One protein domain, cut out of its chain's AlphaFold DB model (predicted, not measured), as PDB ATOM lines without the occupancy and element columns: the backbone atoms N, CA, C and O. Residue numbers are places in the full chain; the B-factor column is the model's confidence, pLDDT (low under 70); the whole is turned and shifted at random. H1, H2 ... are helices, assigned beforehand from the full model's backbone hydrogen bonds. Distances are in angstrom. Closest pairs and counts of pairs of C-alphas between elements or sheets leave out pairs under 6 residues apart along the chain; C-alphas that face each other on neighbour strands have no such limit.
ATOM      1  N   ALA A   8      34.406 -61.836 -54.621       90.75
ATOM      2  CA  ALA A   8      34.814 -62.492 -53.378       90.75
ATOM      3  C   ALA A   8      36.084 -61.868 -52.772       90.75
ATOM      4  O   ALA A   8      36.181 -61.725 -51.552       90.75
ATOM      5  N   GLU A   9      37.054 -61.493 -53.610       93.31
ATOM      6  CA  GLU A   9      38.268 -60.799 -53.170       93.31
ATOM      7  C   GLU A   9      37.963 -59.375 -52.709       93.31
ATOM      8  O   GLU A   9      38.488 -58.957 -51.680       93.31
ATOM      9  N   GLU A  10      37.089 -58.658 -53.422       94.38
ATOM     10  CA  GLU A  10      36.602 -57.338 -53.015       94.38
ATOM     11  C   GLU A  10      35.964 -57.399 -51.628       94.38
ATOM     12  O   GLU A  10      36.410 -56.684 -50.731       94.38
ATOM     13  N   GLN A  11      34.996 -58.297 -51.419       93.88
ATOM     14  CA  GLN A  11      34.318 -58.440 -50.133       93.88
ATOM     15  C   GLN A  11      35.316 -58.761 -49.010       93.88
ATOM     16  O   GLN A  11      35.305 -58.121 -47.957       93.88
ATOM     17  N   TYR A  12      36.232 -59.709 -49.247       95.06
ATOM     18  CA  TYR A  12      37.264 -60.064 -48.274       95.06
ATOM     19  C   TYR A  12      38.177 -58.875 -47.934       95.06
ATOM     20  O   TYR A  12      38.458 -58.627 -46.759       95.06
ATOM     21  N   LEU A  13      38.649 -58.126 -48.935       95.19
ATOM     22  CA  LEU A  13      39.507 -56.961 -48.719       95.19
ATOM     23  C   LEU A  13      38.762 -55.843 -47.987       95.19
ATOM     24  O   LEU A  13      39.303 -55.305 -47.019       95.19
ATOM     25  N   SER A  14      37.528 -55.543 -48.390       96.12
ATOM     26  CA  SER A  14      36.654 -54.572 -47.731       96.12
ATOM     27  C   SER A  14      36.488 -54.894 -46.244       96.12
ATOM     28  O   SER A  14      36.781 -54.044 -45.399       96.12
ATOM     29  N   ASP A  15      36.157 -56.141 -45.899       95.75
ATOM     30  CA  ASP A  15      36.004 -56.573 -44.504       95.75
ATOM     31  C   ASP A  15      37.311 -56.435 -43.710       95.75
ATOM     32  O   ASP A  15      37.330 -55.950 -42.572       95.75
ATOM     33  N   ARG A  16      38.439 -56.835 -44.310       97.06
ATOM     34  CA  ARG A  16      39.758 -56.751 -43.668       97.06
ATOM     35  C   ARG A  16      40.196 -55.306 -43.437       97.06
ATOM     36  O   ARG A  16      40.701 -55.009 -42.351       97.06
ATOM     37  N   ILE A  17      40.012 -54.417 -44.413       95.38
ATOM     38  CA  ILE A  17      40.401 -53.004 -44.301       95.38
ATOM     39  C   ILE A  17      39.478 -52.280 -43.316       95.38
ATOM     40  O   ILE A  17      39.979 -51.568 -42.440       95.38
ATOM     41  N   ALA A  18      38.161 -52.495 -43.391       95.56
ATOM     42  CA  ALA A  18      37.199 -51.883 -42.475       95.56
ATOM     43  C   ALA A  18      37.454 -52.309 -41.021       95.56
ATOM     44  O   ALA A  18      37.448 -51.476 -40.115       95.56
ATOM     45  N   ALA A  19      37.763 -53.591 -40.789       96.19
ATOM     46  CA  ALA A  19      38.107 -54.086 -39.459       96.19
ATOM     47  C   ALA A  19      39.430 -53.503 -38.934       96.19
ATOM     48  O   ALA A  19      39.510 -53.136 -37.761       96.19
ATOM     49  N   ALA A  20      40.457 -53.406 -39.784       96.31
ATOM     50  CA  ALA A  20      41.780 -52.914 -39.395       96.31
ATOM     51  C   ALA A  20      41.832 -51.393 -39.196       96.31
ATOM     52  O   ALA A  20      42.663 -50.904 -38.436       96.31
ATOM     53  N   THR A  21      40.957 -50.648 -39.872       94.38
ATOM     54  CA  THR A  21      40.941 -49.176 -39.857       94.38
ATOM     55  C   THR A  21      39.662 -48.611 -39.242       94.38
ATOM     56  O   THR A  21      39.281 -47.481 -39.535       94.38
ATOM     57  N   ARG A  22      38.992 -49.393 -38.386       94.50
ATOM     58  CA  ARG A  22      37.722 -49.037 -37.741       94.50
ATOM     59  C   ARG A  22      37.757 -47.632 -37.136       94.50
ATOM     60  O   ARG A  22      38.672 -47.305 -36.387       94.50
ATOM     61  N   GLY A  23      36.715 -46.852 -37.419       92.19
ATOM     62  CA  GLY A  23      36.588 -45.480 -36.924       92.19
ATOM     63  C   GLY A  23      37.435 -44.478 -37.707       92.19
ATOM     64  O   GLY A  23      37.676 -43.382 -37.223       92.19
ATOM     65  N   SER A  24      37.915 -44.843 -38.899       95.06
ATOM     66  CA  SER A  24      38.565 -43.918 -39.830       95.06
ATOM     67  C   SER A  24      37.656 -43.597 -41.013       95.06
ATOM     68  O   SER A  24      36.783 -44.394 -41.374       95.06
ATOM     69  N   LEU A  25      37.940 -42.480 -41.688       96.62
ATOM     70  CA  LEU A  25      37.277 -42.125 -42.944       96.62
ATOM     71  C   LEU A  25      37.414 -43.234 -44.000       96.62
ATOM     72  O   LEU A  25      36.448 -43.530 -44.691       96.62
ATOM     73  N   LEU A  26      38.572 -43.905 -44.076       96.81
ATOM     74  CA  LEU A  26      38.775 -45.040 -44.984       96.81
ATOM     75  C   LEU A  26      37.784 -46.174 -44.692       96.81
ATOM     76  O   LEU A  26      37.140 -46.664 -45.613       96.81
ATOM     77  N   SER A  27      37.628 -46.565 -43.422       96.69
ATOM     78  CA  SER A  27      36.677 -47.622 -43.051       96.69
ATOM     79  C   SER A  27      35.230 -47.259 -43.375       96.69
ATOM     80  O   SER A  27      34.458 -48.127 -43.770       96.69
ATOM     81  N   TRP A  28      34.871 -45.981 -43.238       97.62
ATOM     82  CA  TRP A  28      33.535 -45.496 -43.561       97.62
ATOM     83  C   TRP A  28      33.288 -45.513 -45.077       97.62
ATOM     84  O   TRP A  28      32.297 -46.086 -45.531       97.62
ATOM     85  N   LEU A  29      34.236 -44.991 -45.860       97.69
ATOM     86  CA  LEU A  29      34.148 -44.914 -47.319       97.69
ATOM     87  C   LEU A  29      34.057 -46.280 -47.995       97.69
ATOM     88  O   LEU A  29      33.443 -46.379 -49.053       97.69
ATOM     89  N   ILE A  30      34.585 -47.352 -47.394       96.69
ATOM     90  CA  ILE A  30      34.412 -48.707 -47.937       96.69
ATOM     91  C   ILE A  30      32.940 -49.004 -48.215       96.69
ATOM     92  O   ILE A  30      32.659 -49.638 -49.221       96.69
ATOM     93  N   HIS A  31      31.999 -48.530 -47.401       94.19
ATOM     94  CA  HIS A  31      30.568 -48.797 -47.591       94.19
ATOM     95  C   HIS A  31      29.768 -47.592 -48.106       94.19
ATOM     96  O   HIS A  31      28.591 -47.743 -48.417       94.19
ATOM     97  N   HIS A  32      30.404 -46.425 -48.226       96.06
ATOM     98  CA  HIS A  32      29.769 -45.161 -48.601       96.06
ATOM     99  C   HIS A  32      30.552 -44.535 -49.759       96.06
ATOM    100  O   HIS A  32      31.360 -43.626 -49.571       96.06
ATOM    101  N   GLU A  33      30.361 -45.081 -50.960       96.00
ATOM    102  CA  GLU A  33      31.014 -44.578 -52.169       96.00
ATOM    103  C   GLU A  33      30.534 -43.146 -52.493       96.00
ATOM    104  O   GLU A  33      29.323 -42.932 -52.585       96.00
ATOM    105  N   PRO A  34      31.447 -42.170 -52.667       95.75
ATOM    106  CA  PRO A  34      31.095 -40.835 -53.149       95.75
ATOM    107  C   PRO A  34      30.717 -40.872 -54.635       95.75
ATOM    108  O   PRO A  34      31.197 -41.732 -55.378       95.75
ATOM    109  N   ALA A  35      29.911 -39.922 -55.116       94.19
ATOM    110  CA  ALA A  35      29.468 -39.952 -56.514       94.19
ATOM    111  C   ALA A  35      30.604 -39.665 -57.507       94.19
ATOM    112  O   ALA A  35      30.580 -40.150 -58.640       94.19
ATOM    113  N   LEU A  36      31.585 -38.855 -57.095       91.81
ATOM    114  CA  LEU A  36      32.703 -38.429 -57.929       91.81
ATOM    115  C   LEU A  36      34.036 -38.512 -57.172       91.81
ATOM    116  O   LEU A  36      34.082 -38.278 -55.962       91.81
ATOM    117  N   PRO A  37      35.145 -38.796 -57.879       92.56
ATOM    118  CA  PRO A  37      36.476 -38.622 -57.319       92.56
ATOM    119  C   PRO A  37      36.766 -37.146 -57.040       92.56
ATOM    120  O   PRO A  37      36.330 -36.258 -57.774       92.56
ATOM    121  N   VAL A  38      37.535 -36.899 -55.982       95.94
ATOM    122  CA  VAL A  38      37.889 -35.554 -55.507       95.94
ATOM    123  C   VAL A  38      39.372 -35.449 -55.165       95.94
ATOM    124  O   VAL A  38      39.966 -36.414 -54.690       95.94
ATOM    125  N   ASP A  39      39.979 -34.280 -55.329       95.38
ATOM    126  CA  ASP A  39      41.420 -34.118 -55.086       95.38
ATOM    127  C   ASP A  39      41.780 -34.160 -53.594       95.38
ATOM    128  O   ASP A  39      42.910 -34.490 -53.227       95.38
ATOM    129  N   LEU A  40      40.834 -33.812 -52.718       96.81
ATOM    130  CA  LEU A  40      41.041 -33.703 -51.276       96.81
ATOM    131  C   LEU A  40      39.854 -34.287 -50.494       96.81
ATOM    132  O   LEU A  40      38.706 -34.149 -50.914       96.81
ATOM    133  N   TRP A 199      45.643 -39.055 -49.482       96.62
ATOM    134  CA  TRP A 199      44.313 -39.220 -50.048       96.62
ATOM    135  C   TRP A 199      44.324 -39.820 -51.453       96.62
ATOM    136  O   TRP A 199      43.536 -40.724 -51.696       96.62
ATOM    137  N   ASP A 200      45.255 -39.430 -52.331       93.56
ATOM    138  CA  ASP A 200      45.377 -40.033 -53.671       93.56
ATOM    139  C   ASP A 200      45.501 -41.566 -53.611       93.56
ATOM    140  O   ASP A 200      44.825 -42.300 -54.331       93.56
ATOM    141  N   VAL A 201      46.331 -42.070 -52.695       94.62
ATOM    142  CA  VAL A 201      46.528 -43.514 -52.511       94.62
ATOM    143  C   VAL A 201      45.248 -44.162 -51.982       94.62
ATOM    144  O   VAL A 201      44.833 -45.205 -52.480       94.62
ATOM    145  N   THR A 202      44.613 -43.538 -50.989       95.38
ATOM    146  CA  THR A 202      43.343 -44.003 -50.421       95.38
ATOM    147  C   THR A 202      42.233 -44.048 -51.468       95.38
ATOM    148  O   THR A 202      41.541 -45.057 -51.565       95.38
ATOM    149  N   GLN A 203      42.085 -42.998 -52.272       95.69
ATOM    150  CA  GLN A 203      41.061 -42.907 -53.300       95.69
ATOM    151  C   GLN A 203      41.252 -43.973 -54.376       95.69
ATOM    152  O   GLN A 203      40.282 -44.631 -54.731       95.69
ATOM    153  N   ARG A 204      42.487 -44.200 -54.844       94.50
ATOM    154  CA  ARG A 204      42.772 -45.272 -55.811       94.50
ATOM    155  C   ARG A 204      42.391 -46.648 -55.265       94.50
ATOM    156  O   ARG A 204      41.708 -47.402 -55.944       94.50
ATOM    157  N   HIS A 205      42.747 -46.945 -54.014       93.88
ATOM    158  CA  HIS A 205      42.348 -48.208 -53.383       93.88
ATOM    159  C   HIS A 205      40.828 -48.358 -53.247       93.88
ATOM    160  O   HIS A 205      40.304 -49.446 -53.457       93.88
ATOM    161  N   LEU A 206      40.115 -47.283 -52.909       95.69
ATOM    162  CA  LEU A 206      38.654 -47.298 -52.839       95.69
ATOM    163  C   LEU A 206      38.022 -47.501 -54.222       95.69
ATOM    164  O   LEU A 206      37.110 -48.309 -54.352       95.69
ATOM    165  N   GLN A 207      38.542 -46.840 -55.260       94.44
ATOM    166  CA  GLN A 207      38.080 -47.003 -56.640       94.44
ATOM    167  C   GLN A 207      38.230 -48.443 -57.138       94.44
ATOM    168  O   GLN A 207      37.299 -48.953 -57.760       94.44
ATOM    169  N   ASP A 208      39.344 -49.111 -56.823       92.88
ATOM    170  CA  ASP A 208      39.547 -50.524 -57.164       92.88
ATOM    171  C   ASP A 208      38.460 -51.415 -56.528       92.88
ATOM    172  O   ASP A 208      37.895 -52.286 -57.195       92.88
ATOM    173  N   LEU A 209      38.108 -51.163 -55.258       94.56
ATOM    174  CA  LEU A 209      37.032 -51.884 -54.565       94.56
ATOM    175  C   LEU A 209      35.661 -51.585 -55.187       94.56
ATOM    176  O   LEU A 209      34.886 -52.498 -55.459       94.56
ATOM    177  N   TYR A 210      35.350 -50.316 -55.451       94.50
ATOM    178  CA  TYR A 210      34.059 -49.929 -56.017       94.50
ATOM    179  C   TYR A 210      33.854 -50.447 -57.443       94.50
ATOM    180  O   TYR A 210      32.746 -50.839 -57.811       94.50
ATOM    181  N   ALA A 211      34.910 -50.464 -58.258       92.00
ATOM    182  CA  ALA A 211      34.860 -51.006 -59.610       92.00
ATOM    183  C   ALA A 211      34.468 -52.490 -59.603       92.00
ATOM    184  O   ALA A 211      33.624 -52.894 -60.398       92.00
ATOM    185  N   ALA A 212      34.995 -53.276 -58.660       91.38
ATOM    186  CA  ALA A 212      34.706 -54.705 -58.541       91.38
ATOM    187  C   ALA A 212      33.276 -55.030 -58.059       91.38
ATOM    188  O   ALA A 212      32.799 -56.148 -58.253       91.38
ATOM    189  N   ARG A 213      32.570 -54.058 -57.463       90.12
ATOM    190  CA  ARG A 213      31.164 -54.207 -57.040       90.12
ATOM    191  C   ARG A 213      30.164 -53.996 -58.163       90.12
ATOM    192  O   ARG A 213      29.036 -54.478 -58.075       90.12
ATOM    193  N   ARG A 214      30.539 -53.230 -59.186       84.06
ATOM    194  CA  ARG A 214      29.673 -52.991 -60.338       84.06
ATOM    195  C   ARG A 214      29.705 -54.257 -61.200       84.06
ATOM    196  O   ARG A 214      30.781 -54.615 -61.675       84.06
TER     197      ARG A 214
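This is residues 8 to 40 and 199 to 214 of the 216 residues of an uncharacterized protein of Actinomycetales bacterium (UniProt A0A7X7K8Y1). Two longer helices, H3 and H1, meet as a V near the last residues of H3 and the first half of H1, and the short H2 sits between their other ends. The unnamed stretch of residues 30 to 40 leads from H2 back to near the first residue of H3. You have 49 printed residues with three named helices, H1, H2 and H3 in order, and no named strand: all helix, compact, radius of gyration of the C-alphas 10.3 A, spans 27 by 25 by 17 A.

Find C-alpha 199 at (44.313, -39.220, -50.048); H3 runs 21.1 A to residue 213. H1, residues 8 to 20, starts at (34.814, -62.492, -53.378) and covers 18.3 A. H2 is residues 25 to 29.

H3 touches H1 with residues 209 to 213 alone, at a steep tilt of 39 degrees, opposite ways; the closest C-alphas, Glu 10 and Leu 209, are 5.7 A apart. H1 and H2 touch only at the corner by their tight link, closest at C-alphas 18 and 27, 4.3 A. H2 and H3 are close but not clearly touching, closest at C-alphas 26 and 202, 7.2 A. In H1, H2 and H3 every O i to N i+4 pair is within hydrogen-bond range.

The farthest C-alphas, 8 and 40, are 29.5 A apart. Residues 41 to 198 are not printed; C-alphas 40 and 199 are 6.5 A apart across this cut. No printed residue is under 70 in pLDDT.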